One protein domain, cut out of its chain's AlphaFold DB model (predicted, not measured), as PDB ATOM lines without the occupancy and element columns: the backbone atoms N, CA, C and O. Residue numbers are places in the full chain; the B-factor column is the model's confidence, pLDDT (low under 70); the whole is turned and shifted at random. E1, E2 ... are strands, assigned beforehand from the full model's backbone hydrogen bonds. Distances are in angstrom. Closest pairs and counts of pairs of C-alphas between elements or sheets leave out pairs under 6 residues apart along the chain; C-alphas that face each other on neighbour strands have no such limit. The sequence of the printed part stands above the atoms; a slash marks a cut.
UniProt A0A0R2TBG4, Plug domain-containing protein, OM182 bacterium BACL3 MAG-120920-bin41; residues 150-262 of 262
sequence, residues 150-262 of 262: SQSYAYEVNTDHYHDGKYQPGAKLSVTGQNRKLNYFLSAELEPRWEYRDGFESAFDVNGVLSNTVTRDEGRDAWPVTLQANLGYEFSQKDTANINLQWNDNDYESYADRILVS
ATOM      1  N   SER A 150      12.187  51.534 -57.713       65.75
ATOM      2  CA  SER A 150      13.318  51.732 -56.802       65.75
ATOM      3  C   SER A 150      13.163  50.933 -55.496       65.75
ATOM      4  O   SER A 150      13.866  51.172 -54.526       65.75
ATOM      5  N   GLN A 151      12.211  49.999 -55.454       63.22
ATOM      6  CA  GLN A 151      11.806  49.164 -54.339       63.22
ATOM      7  C   GLN A 151      11.550  47.757 -54.887       63.22
ATOM      8  O   GLN A 151      10.836  47.595 -55.875       63.22
ATOM      9  N   SER A 152      12.080  46.722 -54.251       59.50
ATOM     10  CA  SER A 152      11.698  45.348 -54.557       59.50
ATOM     11  C   SER A 152      11.405  44.548 -53.297       59.50
ATOM     12  O   SER A 152      11.981  44.779 -52.231       59.50
ATOM     13  N   TYR A 153      10.473  43.622 -53.471       67.75
ATOM     14  CA  TYR A 153       9.806  42.848 -52.443       67.75
ATOM     15  C   TYR A 153      10.099  41.373 -52.704       67.75
ATOM     16  O   TYR A 153      10.017  40.925 -53.846       67.75
ATOM     17  N   ALA A 154      10.428  40.623 -51.662       51.53
ATOM     18  CA  ALA A 154      10.532  39.173 -51.716       51.53
ATOM     19  C   ALA A 154       9.706  38.578 -50.582       51.53
ATOM     20  O   ALA A 154       9.714  39.095 -49.464       51.53
ATOM     21  N   TYR A 155       8.984  37.506 -50.881       61.78
ATOM     22  CA  TYR A 155       8.178  36.788 -49.913       61.78
ATOM     23  C   TYR A 155       8.280  35.289 -50.173       61.78
ATOM     24  O   TYR A 155       8.393  34.853 -51.317       61.78
ATOM     25  N   GLU A 156       8.227  34.513 -49.104       59.41
ATOM     26  CA  GLU A 156       8.209  33.060 -49.127       59.41
ATOM     27  C   GLU A 156       7.206  32.586 -48.082       59.41
ATOM     28  O   GLU A 156       7.119  33.157 -46.995       59.41
ATOM     29  N   VAL A 157       6.433  31.563 -48.422       73.19
ATOM     30  CA  VAL A 157       5.544  30.875 -47.489       73.19
ATOM     31  C   VAL A 157       5.783  29.392 -47.684       73.19
ATOM     32  O   VAL A 157       5.783  28.910 -48.819       73.19
ATOM     33  N   ASN A 158       5.988  28.677 -46.590       70.81
ATOM     34  CA  ASN A 158       6.215  27.243 -46.597       70.81
ATOM     35  C   ASN A 158       5.326  26.570 -45.546       70.81
ATOM     36  O   ASN A 158       4.690  27.223 -44.715       70.81
ATOM     37  N   THR A 159       5.233  25.249 -45.623       89.06
ATOM     38  CA  THR A 159       4.668  24.453 -44.542       89.06
ATOM     39  C   THR A 159       5.415  23.141 -44.459       89.06
ATOM     40  O   THR A 159       5.514  22.411 -45.445       89.06
ATOM     41  N   ASP A 160       5.890  22.834 -43.264       81.06
ATOM     42  CA  ASP A 160       6.524  21.564 -42.971       81.06
ATOM     43  C   ASP A 160       5.491  20.579 -42.440       81.06
ATOM     44  O   ASP A 160       4.599  20.940 -41.665       81.06
ATOM     45  N   HIS A 161       5.602  19.329 -42.889       89.50
ATOM     46  CA  HIS A 161       4.820  18.202 -42.398       89.50
ATOM     47  C   HIS A 161       5.765  17.182 -41.770       89.50
ATOM     48  O   HIS A 161       6.640  16.631 -42.443       89.50
ATOM     49  N   TYR A 162       5.564  16.928 -40.483       84.38
ATOM     50  CA  TYR A 162       6.398  16.038 -39.691       84.38
ATOM     51  C   TYR A 162       5.793  14.637 -39.592       84.38
ATOM     52  O   TYR A 162       4.604  14.419 -39.822       84.38
ATOM     53  N   HIS A 163       6.634  13.654 -39.272       84.44
ATOM     54  CA  HIS A 163       6.251  12.240 -39.247       84.44
ATOM     55  C   HIS A 163       5.232  11.891 -38.148       84.44
ATOM     56  O   HIS A 163       4.548  10.876 -38.248       84.44
ATOM     57  N   ASP A 164       5.123  12.728 -37.119       83.12
ATOM     58  CA  ASP A 164       4.120  12.655 -36.055       83.12
ATOM     59  C   ASP A 164       2.789  13.332 -36.442       83.12
ATOM     60  O   ASP A 164       1.849  13.380 -35.649       83.12
ATOM     61  N   GLY A 165       2.688  13.847 -37.673       83.56
ATOM     62  CA  GLY A 165       1.502  14.505 -38.211       83.56
ATOM     63  C   GLY A 165       1.383  15.988 -37.855       83.56
ATOM     64  O   GLY A 165       0.362  16.605 -38.178       83.56
ATOM     65  N   LYS A 166       2.391  16.588 -37.205       85.81
ATOM     66  CA  LYS A 166       2.420  18.031 -36.937       85.81
ATOM     67  C   LYS A 166       2.653  18.801 -38.241       85.81
ATOM     68  O   LYS A 166       3.497  18.434 -39.057       85.81
ATOM     69  N   TYR A 167       1.920  19.901 -38.409       88.38
ATOM     70  CA  TYR A 167       2.133  20.866 -39.486       88.38
ATOM     71  C   TYR A 167       2.640  22.180 -38.917       88.38
ATOM     72  O   TYR A 167       2.116  22.663 -37.908       88.38
ATOM     73  N   GLN A 168       3.618  22.772 -39.588       86.50
ATOM     74  CA  GLN A 168       4.188  24.043 -39.178       86.50
ATOM     75  C   GLN A 168       4.363  24.978 -40.380       86.50
ATOM     76  O   GLN A 168       5.219  24.728 -41.225       86.50
ATOM     77  N   PRO A 169       3.543  26.035 -40.494       86.31
ATOM     78  CA  PRO A 169       3.687  27.024 -41.553       86.31
ATOM     79  C   PRO A 169       4.777  28.049 -41.222       86.31
ATOM     80  O   PRO A 169       4.752  28.660 -40.151       86.31
ATOM     81  N   GLY A 170       5.685  28.275 -42.166       83.25
ATOM     82  CA  GLY A 170       6.696  29.326 -42.120       83.25
ATOM     83  C   GLY A 170       6.423  30.434 -43.132       83.25
ATOM     84  O   GLY A 170       5.713  30.258 -44.127       83.25
ATOM     85  N   ALA A 171       6.973  31.613 -42.858       78.94
ATOM     86  CA  ALA A 171       6.864  32.770 -43.728       78.94
ATOM     87  C   ALA A 171       8.089  33.678 -43.625       78.94
ATOM     88  O   ALA A 171       8.582  33.986 -42.539       78.94
ATOM     89  N   LYS A 172       8.526  34.191 -44.772       67.25
ATOM     90  CA  LYS A 172       9.588  35.191 -44.876       67.25
ATOM     91  C   LYS A 172       9.111  36.327 -45.748       67.25
ATOM     92  O   LYS A 172       8.478  36.114 -46.777       67.25
ATOM     93  N   LEU A 173       9.438  37.544 -45.351       69.19
ATOM     94  CA  LEU A 173       9.178  38.738 -46.131       69.19
ATOM     95  C   LEU A 173      10.371  39.671 -46.034       69.19
ATOM     96  O   LEU A 173      10.978  39.839 -44.978       69.19
ATOM     97  N   SER A 174      10.709  40.298 -47.147       65.38
ATOM     98  CA  SER A 174      11.712  41.344 -47.178       65.38
ATOM     99  C   SER A 174      11.370  42.392 -48.214       65.38
ATOM    100  O   SER A 174      10.792  42.116 -49.266       65.38
ATOM    101  N   VAL A 175      11.728  43.623 -47.890       73.62
ATOM    102  CA  VAL A 175      11.561  44.777 -48.755       73.62
ATOM    103  C   VAL A 175      12.856  45.545 -48.731       73.62
ATOM    104  O   VAL A 175      13.390  45.849 -47.668       73.62
ATOM    105  N   THR A 176      13.351  45.910 -49.901       74.50
ATOM    106  CA  THR A 176      14.472  46.835 -49.978       74.50
ATOM    107  C   THR A 176      14.346  47.751 -51.160       74.50
ATOM    108  O   THR A 176      13.813  47.380 -52.205       74.50
ATOM    109  N   GLY A 177      14.799  48.974 -50.965       71.31
ATOM    110  CA  GLY A 177      14.718  49.998 -51.970       71.31
ATOM    111  C   GLY A 177      15.492  51.239 -51.588       71.31
ATOM    112  O   GLY A 177      16.035  51.367 -50.490       71.31
ATOM    113  N   GLN A 178      15.481  52.164 -52.527       77.19
ATOM    114  CA  GLN A 178      16.042  53.486 -52.422       77.19
ATOM    115  C   GLN A 178      14.954  54.501 -52.763       77.19
ATOM    116  O   GLN A 178      14.272  54.424 -53.786       77.19
ATOM    117  N   ASN A 179      14.779  55.474 -51.882       81.12
ATOM    118  CA  ASN A 179      13.939  56.632 -52.109       81.12
ATOM    119  C   ASN A 179      14.796  57.888 -51.949       81.12
ATOM    120  O   ASN A 179      14.999  58.390 -50.840       81.12
ATOM    121  N   ARG A 180      15.290  58.400 -53.081       85.19
ATOM    122  CA  ARG A 180      16.219  59.537 -53.143       85.19
ATOM    123  C   ARG A 180      17.484  59.250 -52.322       85.19
ATOM    124  O   ARG A 180      18.274  58.395 -52.692       85.19
ATOM    125  N   LYS A 181      17.637  59.958 -51.204       88.19
ATOM    126  CA  LYS A 181      18.767  59.893 -50.274       88.19
ATOM    127  C   LYS A 181      18.629  58.793 -49.220       88.19
ATOM    128  O   LYS A 181      19.550  58.600 -48.439       88.19
ATOM    129  N   LEU A 182      17.469  58.137 -49.144       83.38
ATOM    130  CA  LEU A 182      17.183  57.092 -48.166       83.38
ATOM    131  C   LEU A 182      17.274  55.716 -48.824       83.38
ATOM    132  O   LEU A 182      16.448  55.384 -49.670       83.38
ATOM    133  N   ASN A 183      18.200  54.901 -48.353       78.81
ATOM    134  CA  ASN A 183      18.300  53.479 -48.643       78.81
ATOM    135  C   ASN A 183      17.694  52.702 -47.477       78.81
ATOM    136  O   ASN A 183      17.912  53.051 -46.316       78.81
ATOM    137  N   TYR A 184      16.929  51.654 -47.758       78.06
ATOM    138  CA  TYR A 184      16.351  50.838 -46.700       78.06
ATOM    139  C   TYR A 184      16.263  49.360 -47.083       78.06
ATOM    140  O   TYR A 184      16.042  48.988 -48.237       78.06
ATOM    141  N   PHE A 185      16.405  48.512 -46.075       80.56
ATOM    142  CA  PHE A 185      16.144  47.083 -46.105       80.56
ATOM    143  C   PHE A 185      15.364  46.733 -44.844       80.56
ATOM    144  O   PHE A 185      15.785  47.093 -43.751       80.56
ATOM    145  N   LEU A 186      14.246  46.038 -44.995       79.75
ATOM    146  CA  LEU A 186      13.405  45.552 -43.911       79.75
ATOM    147  C   LEU A 186      13.143  44.069 -44.159       79.75
ATOM    148  O   LEU A 186      12.778  43.705 -45.277       79.75
ATOM    149  N   SER A 187      13.291  43.222 -43.147       69.25
ATOM    150  CA  SER A 187      12.910  41.813 -43.228       69.25
ATOM    151  C   SER A 187      12.183  41.344 -41.976       69.25
ATOM    152  O   SER A 187      12.427  41.829 -40.869       69.25
ATOM    153  N   ALA A 188      11.277  40.395 -42.178       79.06
ATOM    154  CA  ALA A 188      10.680  39.605 -41.120       79.06
ATOM    155  C   ALA A 188      10.680  38.131 -41.535       79.06
ATOM    156  O   ALA A 188      10.365  37.791 -42.675       79.06
ATOM    157  N   GLU A 189      11.045  37.263 -40.607       78.94
ATOM    158  CA  GLU A 189      11.125  35.820 -40.801       78.94
ATOM    159  C   GLU A 189      10.481  35.130 -39.606       78.94
ATOM    160  O   GLU A 189      10.804  35.435 -38.457       78.94
ATOM    161  N   LEU A 190       9.563  34.218 -39.900       84.19
ATOM    162  CA  LEU A 190       8.929  33.296 -38.976       84.19
ATOM    163  C   LEU A 190       9.151  31.899 -39.543       84.19
ATOM    164  O   LEU A 190       8.453  31.501 -40.470       84.19
ATOM    165  N   GLU A 191      10.123  31.172 -39.007       83.94
ATOM    166  CA  GLU A 191      10.439  29.823 -39.477       83.94
ATOM    167  C   GLU A 191      10.279  28.848 -38.311       83.94
ATOM    168  O   GLU A 191      11.153  28.800 -37.438       83.94
ATOM    169  N   PRO A 192       9.158  28.119 -38.236       85.44
ATOM    170  CA  PRO A 192       8.905  27.219 -37.126       85.44
ATOM    171  C   PRO A 192       9.898  26.055 -37.136       85.44
ATOM    172  O   PRO A 192      10.441  25.662 -38.168       85.44
ATOM    173  N   ARG A 193      10.182  25.522 -35.951       83.62
ATOM    174  CA  ARG A 193      11.054  24.362 -35.785       83.62
ATOM    175  C   ARG A 193      10.413  23.408 -34.803       83.62
ATOM    176  O   ARG A 193      10.347  23.698 -33.608       83.62
ATOM    177  N   TRP A 194       9.969  22.270 -35.311       88.38
ATOM    178  CA  TRP A 194       9.519  21.150 -34.509       88.38
ATOM    179  C   TRP A 194      10.567  20.056 -34.498       88.38
ATOM    180  O   TRP A 194      11.174  19.714 -35.515       88.38
ATOM    181  N   GLU A 195      10.767  19.506 -33.314       86.56
ATOM    182  CA  GLU A 195      11.564  18.318 -33.112       86.56
ATOM    183  C   GLU A 195      10.768  17.360 -32.238       86.56
ATOM    184  O   GLU A 195      10.358  17.714 -31.134       86.56
ATOM    185  N   TYR A 196      10.575  16.145 -32.735       88.62
ATOM    186  CA  TYR A 196      10.013  15.044 -31.974       88.62
ATOM    187  C   TYR A 196      11.016  13.897 -31.970       88.62
ATOM    188  O   TYR A 196      11.617  13.574 -32.998       88.62
ATOM    189  N   ARG A 197      11.235  13.311 -30.797       85.44
ATOM    190  CA  ARG A 197      12.119  12.168 -30.589       85.44
ATOM    191  C   ARG A 197      11.352  11.113 -29.815       85.44
ATOM    192  O   ARG A 197      10.959  11.359 -28.677       85.44
ATOM    193  N   ASP A 198      11.192   9.942 -30.408       88.12
ATOM    194  CA  ASP A 198      10.747   8.745 -29.712       88.12
ATOM    195  C   ASP A 198      11.928   7.797 -29.484       88.12
ATOM    196  O   ASP A 198      12.948   7.802 -30.183       88.12
ATOM    197  N   GLY A 199      11.831   6.997 -28.432       85.06
ATOM    198  CA  GLY A 199      12.871   6.048 -28.085       85.06
ATOM    199  C   GLY A 199      12.389   5.002 -27.102       85.06
ATOM    200  O   GLY A 199      11.454   5.211 -26.329       85.06
ATOM    201  N   PHE A 200      13.068   3.861 -27.109       88.31
ATOM    202  CA  PHE A 200      12.853   2.812 -26.128       88.31
ATOM    203  C   PHE A 200      14.185   2.324 -25.561       88.31
ATOM    204  O   PHE A 200      15.207   2.281 -26.245       88.31
ATOM    205  N   GLU A 201      14.157   1.947 -24.292       88.62
ATOM    206  CA  GLU A 201      15.256   1.326 -23.567       88.62
ATOM    207  C   GLU A 201      14.736   0.022 -22.964       88.62
ATOM    208  O   GLU A 201      13.750   0.027 -22.232       88.62
ATOM    209  N   SER A 202      15.384  -1.099 -23.267       89.06
ATOM    210  CA  SER A 202      15.041  -2.404 -22.698       89.06
ATOM    211  C   SER A 202      16.146  -2.847 -21.749       89.06
ATOM    212  O   SER A 202      17.308  -2.906 -22.154       89.06
ATOM    213  N   ALA A 203      15.801  -3.178 -20.503       86.62
ATOM    214  CA  ALA A 203      16.755  -3.755 -19.562       86.62
ATOM    215  C   ALA A 203      16.593  -5.274 -19.497       86.62
ATOM    216  O   ALA A 203      15.479  -5.794 -19.413       86.62
ATOM    217  N   PHE A 204      17.722  -5.979 -19.487       89.12
ATOM    218  CA  PHE A 204      17.795  -7.430 -19.340       89.12
ATOM    219  C   PHE A 204      18.456  -7.775 -18.006       89.12
ATOM    220  O   PHE A 204      19.363  -7.072 -17.557       89.12
ATOM    221  N   ASP A 205      17.994  -8.843 -17.364       86.56
ATOM    222  CA  ASP A 205      18.616  -9.366 -16.152       86.56
ATOM    223  C   ASP A 205      19.949 -10.088 -16.455       86.56
ATOM    224  O   ASP A 205      20.379 -10.219 -17.603       86.56
ATOM    225  N   VAL A 206      20.617 -10.593 -15.411       88.19
ATOM    226  CA  VAL A 206      21.899 -11.323 -15.528       88.19
ATOM    227  C   VAL A 206      21.764 -12.617 -16.352       88.19
ATOM    228  O   VAL A 206      22.760 -13.133 -16.856       88.19
ATOM    229  N   ASN A 207      20.542 -13.127 -16.525       89.94
ATOM    230  CA  ASN A 207      20.237 -14.329 -17.294       89.94
ATOM    231  C   ASN A 207      19.804 -14.018 -18.740       89.94
ATOM    232  O   ASN A 207      19.499 -14.943 -19.492       89.94
ATOM    233  N   GLY A 208      19.775 -12.741 -19.142       83.38
ATOM    234  CA  GLY A 208      19.338 -12.303 -20.468       83.38
ATOM    235  C   GLY A 208      17.818 -12.265 -20.657       83.38
ATOM    236  O   GLY A 208      17.353 -12.163 -21.791       83.38
ATOM    237  N   VAL A 209      17.030 -12.346 -19.581       88.69
ATOM    238  CA  VAL A 209      15.568 -12.215 -19.614       88.69
ATOM    239  C   VAL A 209      15.192 -10.735 -19.542       88.69
ATOM    240  O   VAL A 209      15.746  -9.983 -18.741       88.69
ATOM    241  N   LEU A 210      14.249 -10.303 -20.385       85.62
ATOM    242  CA  LEU A 210      13.737  -8.930 -20.379       85.62
ATOM    243  C   LEU A 210      13.101  -8.614 -19.014       85.62
ATOM    244  O   LEU A 210      12.176  -9.301 -18.592       85.62
ATOM    245  N   SER A 211      13.596  -7.574 -18.343       88.31
ATOM    246  CA  SER A 211      13.108  -7.131 -17.035       88.31
ATOM    247  C   SER A 211      12.094  -5.999 -17.152       88.31
ATOM    248  O   SER A 211      11.109  -5.995 -16.420       88.31
ATOM    249  N   ASN A 212      12.363  -5.007 -18.000       83.75
ATOM    250  CA  ASN A 212      11.460  -3.893 -18.260       83.75
ATOM    251  C   ASN A 212      11.797  -3.225 -19.598       83.75
ATOM    252  O   ASN A 212      12.897  -3.361 -20.137       83.75
ATOM    253  N   THR A 213      10.827  -2.485 -20.124       87.94
ATOM    254  CA  THR A 213      11.011  -1.559 -21.238       87.94
ATOM    255  C   THR A 213      10.545  -0.173 -20.814       87.94
ATOM    256  O   THR A 213       9.455   0.005 -20.273       87.94
ATOM    257  N   VAL A 214      11.390   0.823 -21.040       87.81
ATOM    258  CA  VAL A 214      11.095   2.236 -20.838       87.81
ATOM    259  C   VAL A 214      10.903   2.855 -22.207       87.81
ATOM    260  O   VAL A 214      11.823   2.830 -23.018       87.81
ATOM    261  N   THR A 215       9.738   3.438 -22.459       88.88
ATOM    262  CA  THR A 215       9.518   4.279 -23.639       88.88
ATOM    263  C   THR A 215       9.651   5.746 -23.250       88.88
ATOM    264  O   THR A 215       9.314   6.143 -22.125       88.88
ATOM    265  N   ARG A 216      10.207   6.543 -24.159       86.50
ATOM    266  CA  ARG A 216      10.492   7.960 -23.969       86.50
ATOM    267  C   ARG A 216      10.068   8.725 -25.211       86.50
ATOM    268  O   ARG A 216      10.621   8.472 -26.277       86.50
ATOM    269  N   ASP A 217       9.190   9.699 -25.016       87.81
ATOM    270  CA  ASP A 217       8.724  10.592 -26.070       87.81
ATOM    271  C   ASP A 217       9.065  12.030 -25.666       87.81
ATOM    272  O   ASP A 217       8.661  12.505 -24.602       87.81
ATOM    273  N   GLU A 218       9.836  12.726 -26.493       88.50
ATOM    274  CA  GLU A 218      10.279  14.102 -26.267       88.50
ATOM    275  C   GLU A 218       9.843  14.972 -27.443       88.50
ATOM    276  O   GLU A 218      10.031  14.604 -28.602       88.50
ATOM    277  N   GLY A 219       9.271  16.139 -27.154       89.62
ATOM    278  CA  GLY A 219       8.874  17.105 -28.172       89.62
ATOM    279  C   GLY A 219       9.377  18.499 -27.838       89.62
ATOM    280  O   GLY A 219       9.402  18.901 -26.672       89.62
ATOM    281  N   ARG A 220       9.778  19.245 -28.867       90.88
ATOM    282  CA  ARG A 220      10.235  20.630 -28.766       90.88
ATOM    283  C   ARG A 220       9.608  21.467 -29.876       90.88
ATOM    284  O   ARG A 220       9.867  21.226 -31.052       90.88
ATOM    285  N   ASP A 221       8.819  22.467 -29.488       90.06
ATOM    286  CA  ASP A 221       8.145  23.411 -30.388       90.06
ATOM    287  C   ASP A 221       8.806  24.785 -30.259       90.06
ATOM    288  O   ASP A 221       8.788  25.394 -29.187       90.06
ATOM    289  N   ALA A 222       9.425  25.271 -31.333       88.19
ATOM    290  CA  ALA A 222      10.033  26.593 -31.382       88.19
ATOM    291  C   ALA A 222       9.442  27.411 -32.529       88.19
ATOM    292  O   ALA A 222       9.311  26.927 -33.653       88.19
ATOM    293  N   TRP A 223       9.162  28.683 -32.251       89.38
ATOM    294  CA  TRP A 223       8.658  29.639 -33.238       89.38
ATOM    295  C   TRP A 223       9.593  30.842 -33.344       89.38
ATOM    296  O   TRP A 223       9.226  31.940 -32.923       89.38
ATOM    297  N   PRO A 224      10.823  30.654 -33.864       82.88
ATOM    298  CA  PRO A 224      11.750  31.755 -33.990       82.88
ATOM    299  C   PRO A 224      11.202  32.858 -34.893       82.88
ATOM    300  O   PRO A 224      10.799  32.611 -36.032       82.88
ATOM    301  N   VAL A 225      11.268  34.087 -34.390       86.56
ATOM    302  CA  VAL A 225      10.946  35.306 -35.127       86.56
ATOM    303  C   VAL A 225      12.208  36.134 -35.262       86.56
ATOM    304  O   VAL A 225      12.884  36.429 -34.279       86.56
ATOM    305  N   THR A 226      12.523  36.550 -36.483       79.81
ATOM    306  CA  THR A 226      13.622  37.480 -36.748       79.81
ATOM    307  C   THR A 226      13.095  38.699 -37.479       79.81
ATOM    308  O   THR A 226      12.452  38.574 -38.515       79.81
ATOM    309  N   LEU A 227      13.394  39.883 -36.952       83.00
ATOM    310  CA  LEU A 227      13.127  41.168 -37.587       83.00
ATOM    311  C   LEU A 227      14.457  41.873 -37.835       83.00
ATOM    312  O   LEU A 227      15.298  41.938 -36.936       83.00
ATOM    313  N   GLN A 228      14.653  42.414 -39.032       71.69
ATOM    314  CA  GLN A 228      15.857  43.180 -39.361       71.69
ATOM    315  C   GLN A 228      15.485  44.455 -40.102       71.69
ATOM    316  O   GLN A 228      14.574  44.473 -40.930       71.69
ATOM    317  N   ALA A 229      16.215  45.526 -39.817       75.62
ATOM    318  CA  ALA A 229      16.091  46.793 -40.509       75.62
ATOM    319  C   ALA A 229      17.469  47.426 -40.696       75.62
ATOM    320  O   ALA A 229      18.189  47.645 -39.727       75.62
ATOM    321  N   ASN A 230      17.814  47.766 -41.933       76.12
ATOM    322  CA  ASN A 230      18.997  48.554 -42.261       76.12
ATOM    323  C   ASN A 230      18.528  49.815 -42.984       76.12
ATOM    324  O   ASN A 230      17.805  49.724 -43.974       76.12
ATOM    325  N   LEU A 231      18.905  50.983 -42.480       77.94
ATOM    326  CA  LEU A 231      18.502  52.287 -42.995       77.94
ATOM    327  C   LEU A 231      19.760  53.116 -43.235       77.94
ATOM    328  O   LEU A 231      20.534  53.329 -42.307       77.94
ATOM    329  N   GLY A 232      19.948  53.599 -44.454       85.31
ATOM    330  CA  GLY A 232      21.032  54.501 -44.826       85.31
ATOM    331  C   GLY A 232      20.465  55.824 -45.314       85.31
ATOM    332  O   GLY A 232      19.541  55.828 -46.119       85.31
ATOM    333  N   TYR A 233      20.991  56.946 -44.837       84.62
ATOM    334  CA  TYR A 233      20.579  58.272 -45.281       84.62
ATOM    335  C   TYR A 233      21.781  59.126 -45.673       84.62
ATOM    336  O   TYR A 233      22.693  59.340 -44.874       84.62
ATOM    337  N   GLU A 234      21.759  59.646 -46.895       87.56
ATOM    338  CA  GLU A 234      22.793  60.518 -47.451       87.56
ATOM    339  C   GLU A 234      22.402  61.987 -47.262       87.56
ATOM    340  O   GLU A 234      21.535  62.525 -47.954       87.56
ATOM    341  N   PHE A 235      23.033  62.687 -46.321       86.81
ATOM    342  CA  PHE A 235      22.783  64.120 -46.137       86.81
ATOM    343  C   PHE A 235      23.403  64.925 -47.285       86.81
ATOM    344  O   PHE A 235      22.729  65.773 -47.889       86.81
ATOM    345  N   SER A 236      24.652  64.602 -47.628       87.06
ATOM    346  CA  SER A 236      25.448  65.175 -48.718       87.06
ATOM    347  C   SER A 236      26.238  64.061 -49.428       87.06
ATOM    348  O   SER A 236      26.210  62.919 -48.982       87.06
ATOM    349  N   GLN A 237      26.982  64.375 -50.498       76.56
ATOM    350  CA  GLN A 237      27.866  63.392 -51.157       76.56
ATOM    351  C   GLN A 237      28.989  62.864 -50.240       76.56
ATOM    352  O   GLN A 237      29.651  61.893 -50.587       76.56
ATOM    353  N   LYS A 238      29.238  63.512 -49.094       84.75
ATOM    354  CA  LYS A 238      30.309  63.150 -48.153       84.75
ATOM    355  C   LYS A 238      29.791  62.728 -46.778       84.75
ATOM    356  O   LYS A 238      30.531  62.103 -46.025       84.75
ATOM    357  N   ASP A 239      28.532  63.032 -46.466       87.19
ATOM    358  CA  ASP A 239      27.943  62.805 -45.149       87.19
ATOM    359  C   ASP A 239      26.811  61.784 -45.244       87.19
ATOM    360  O   ASP A 239      25.752  62.058 -45.818       87.19
ATOM    361  N   THR A 240      27.013  60.621 -44.630       86.62
ATOM    362  CA  THR A 240      26.016  59.550 -44.575       86.62
ATOM    363  C   THR A 240      25.799  59.087 -43.137       86.62
ATOM    364  O   THR A 240      26.712  59.121 -42.313       86.62
ATOM    365  N   ALA A 241      24.579  58.662 -42.821       79.44
ATOM    366  CA  ALA A 241      24.269  57.954 -41.583       79.44
ATOM    367  C   ALA A 241      23.658  56.598 -41.902       79.44
ATOM    368  O   ALA A 241      22.782  56.497 -42.755       79.44
ATOM    369  N   ASN A 242      24.090  55.573 -41.172       79.50
ATOM    370  CA  ASN A 242      23.572  54.220 -41.306       79.50
ATOM    371  C   ASN A 242      23.113  53.706 -39.941       79.50
ATOM    372  O   ASN A 242      23.828  53.832 -38.947       79.50
ATOM    373  N   ILE A 243      21.920  53.126 -39.904       77.50
ATOM    374  CA  ILE A 243      21.306  52.518 -38.728       77.50
ATOM    375  C   ILE A 243      20.995  51.068 -39.077       77.50
ATOM    376  O   ILE A 243      20.288  50.804 -40.046       77.50
ATOM    377  N   ASN A 244      21.488  50.142 -38.262       74.25
ATOM    378  CA  ASN A 244      21.217  48.714 -38.396       74.25
ATOM    379  C   ASN A 244      20.550  48.230 -37.106       74.25
ATOM    380  O   ASN A 244      21.059  48.473 -36.012       74.25
ATOM    381  N   LEU A 245      19.404  47.572 -37.236       69.94
ATOM    382  CA  LEU A 245      18.606  47.033 -36.143       69.94
ATOM    383  C   LEU A 245      18.284  45.575 -36.437       69.94
ATOM    384  O   LEU A 245      17.889  45.220 -37.547       69.94
ATOM    385  N   GLN A 246      18.403  44.742 -35.413       87.06
ATOM    386  CA  GLN A 246      18.003  43.348 -35.468       87.06
ATOM    387  C   GLN A 246      17.347  42.968 -34.148       87.06
ATOM    388  O   GLN A 246      17.856  43.286 -33.073       87.06
ATOM    389  N   TRP A 247      16.232  42.259 -34.246       83.44
ATOM    390  CA  TRP A 247      15.575  41.622 -33.121       83.44
ATOM    391  C   TRP A 247      15.334  40.156 -33.455       83.44
ATOM    392  O   TRP A 247      14.963  39.814 -34.577       83.44
ATOM    393  N   ASN A 248      15.595  39.293 -32.485       84.44
ATOM    394  CA  ASN A 248      15.382  37.865 -32.607       84.44
ATOM    395  C   ASN A 248      14.745  37.357 -31.317       84.44
ATOM    396  O   ASN A 248      15.229  37.664 -30.229       84.44
ATOM    397  N   ASP A 249      13.685  36.582 -31.478       85.38
ATOM    398  CA  ASP A 249      13.092  35.759 -30.437       85.38
ATOM    399  C   ASP A 249      13.147  34.310 -30.913       85.38
ATOM    400  O   ASP A 249      12.901  34.023 -32.084       85.38
ATOM    401  N   ASN A 250      13.565  33.409 -30.037       87.50
ATOM    402  CA  ASN A 250      13.774  31.996 -30.337       87.50
ATOM    403  C   ASN A 250      13.498  31.144 -29.092       87.50
ATOM    404  O   ASN A 250      14.171  30.137 -28.841       87.50
ATOM    405  N   ASP A 251      12.532  31.584 -28.289       84.94
ATOM    406  CA  ASP A 251      11.999  30.775 -27.208       84.94
ATOM    407  C   ASP A 251      11.366  29.489 -27.766       84.94
ATOM    408  O   ASP A 251      10.889  29.416 -28.905       84.94
ATOM    409  N   TYR A 252      11.400  28.441 -26.947       86.12
ATOM    410  CA  TYR A 252      10.850  27.139 -27.289       86.12
ATOM    411  C   TYR A 252      10.146  26.527 -26.087       86.12
ATOM    412  O   TYR A 252      10.559  26.707 -24.940       86.12
ATOM    413  N   GLU A 253       9.108  25.756 -26.367       84.38
ATOM    414  CA  GLU A 253       8.452  24.896 -25.393       84.38
ATOM    415  C   GLU A 253       8.957  23.466 -25.584       84.38
ATOM    416  O   GLU A 253       9.198  23.023 -26.708       84.38
ATOM    417  N   SER A 254       9.156  22.735 -24.487       86.81
ATOM    418  CA  SER A 254       9.576  21.333 -24.534       86.81
ATOM    419  C   SER A 254       8.799  20.486 -23.541       86.81
ATOM    420  O   SER A 254       8.563  20.928 -22.413       86.81
ATOM    421  N   TYR A 255       8.489  19.250 -23.917       84.88
ATOM    422  CA  TYR A 255       7.947  18.230 -23.023       84.88
ATOM    423  C   TYR A 255       8.721  16.919 -23.172       84.88
ATOM    424  O   TYR A 255       9.362  16.670 -24.194       84.88
ATOM    425  N   ALA A 256       8.656  16.091 -22.133       84.75
ATOM    426  CA  ALA A 256       9.249  14.764 -22.115       84.75
ATOM    427  C   ALA A 256       8.375  13.835 -21.270       84.75
ATOM    428  O   ALA A 256       8.246  14.041 -20.060       84.75
ATOM    429  N   ASP A 257       7.819  12.807 -21.903       82.62
ATOM    430  CA  ASP A 257       7.036  11.767 -21.248       82.62
ATOM    431  C   ASP A 257       7.848  10.473 -21.166       82.62
ATOM    432  O   ASP A 257       8.570  10.088 -22.088       82.62
ATOM    433  N   ARG A 258       7.744   9.790 -20.022       83.81
ATOM    434  CA  ARG A 258       8.444   8.529 -19.763       83.81
ATOM    435  C   ARG A 258       7.477   7.508 -19.189       83.81
ATOM    436  O   ARG A 258       6.928   7.718 -18.108       83.81
ATOM    437  N   ILE A 259       7.315   6.386 -19.884       82.56
ATOM    438  CA  ILE A 259       6.431   5.295 -19.467       82.56
ATOM    439  C   ILE A 259       7.277   4.048 -19.229       82.56
ATOM    440  O   ILE A 259       8.134   3.691 -20.033       82.56
ATOM    441  N   LEU A 260       7.050   3.394 -18.090       80.31
ATOM    442  CA  LEU A 260       7.678   2.124 -17.752       80.31
ATOM    443  C   LEU A 260       6.662   1.002 -17.957       80.31
ATOM    444  O   LEU A 260       5.583   1.027 -17.368       80.31
ATOM    445  N   VAL A 261       7.033   0.026 -18.778       78.06
ATOM    446  CA  VAL A 261       6.279  -1.204 -19.009       78.06
ATOM    447  C   VAL A 261       7.128  -2.363 -18.489       78.06
ATOM    448  O   VAL A 261       8.254  -2.574 -18.945       78.06
ATOM    449  N   SER A 262       6.613  -3.058 -17.478       70.81
ATOM    450  CA  SER A 262       7.208  -4.259 -16.876       70.81
ATOM    451  C   SER A 262       6.557  -5.516 -17.427       70.81
ATOM    452  O   SER A 262       5.303  -5.531 -17.413       70.81
TER     453      SER A 262
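Overview. This is residues 150 to 262 of the 262 residues of the protein "Plug domain-containing protein" of OM182 bacterium BACL3 MAG-120920-bin41 (UniProt A0A0R2TBG4). This is a long, narrow ribbon of antiparallel strands, one layer thick, in which a five-stranded sheet and a three-stranded sheet sit end to end. Three strand lines pass from one sheet into the other, E3 into E4, E5 into E6 and E7 into E8, while the hairpin E1 and E2 lies along one side of the five-stranded sheet. The printed part has 113 residues, no named helix and eight named strands, E1 to E8 along the chain, and its class is all strand. The sheet orders are E1 - E2 - E3 - E6 - E7 and E4 - E5 - E8, both all antiparallel. The whole is extended, a rod spanning 85 by 25 by 18 A, with a radius of gyration of the C-alphas of 24.7 A.

Along the chain. Find C-alpha 151 at (11.806, 49.164, -54.339); from there E1 runs through residues 151 to 161, 33.9 A long. E2, residues 167 to 179, covers 39.7 A, and E3, residues 182 to 190, covers 26.8 A. Look next at C-alpha 193 at (11.054, 24.362, -35.785), where E4, residues 193 to 204, begins its 36.4 A. E5, residues 210 to 222, measures 37.4 A. E6, residues 225 to 234, and E7, residues 240 to 249, measure 30.5 A each. E8, residues 252 to 261, runs 29.9 A to C-alpha 261 at (6.279, -1.204, -19.009).

Arrangement. Begin with the larger sheet, whose edge strands are E1 and E7. E1, E2 and E3 form a meander, each strand the antiparallel neighbour of the one before; look for N 152 and O 176, 2.8 A apart, and N 173 and O 188, 2.8 A. E3 and E6 are antiparallel at 177 degrees, with N 185 and O 230 at 2.8 A. The hairpin E6 and E7 has N 229 and O 245 at 2.8 A. E3 runs on into E4 across a break of 2 residues, at 32 degrees; E5 runs on into E6 at 28 degrees and E7 into E8 at 21 degrees. In the smaller sheet, twisted with C-alphas up to 4.1 A off its best plane, the hairpin E4 and E5 has N 199 and O 216 at 2.9 A, and E5 and E8 have N 217 and O 257 at 3.0 A. E1 and E8 are apart.

Size, cuts and confidence. The two C-alphas farthest apart, those of Asn 207 and Ser 236, are 85.6 A from each other. The printed part has no cut, and its seven links between strands are tight. The mean pLDDT of the printed part is 81.7; look for values under 70 at residues 150 to 156, 172 to 174, 187 and 245.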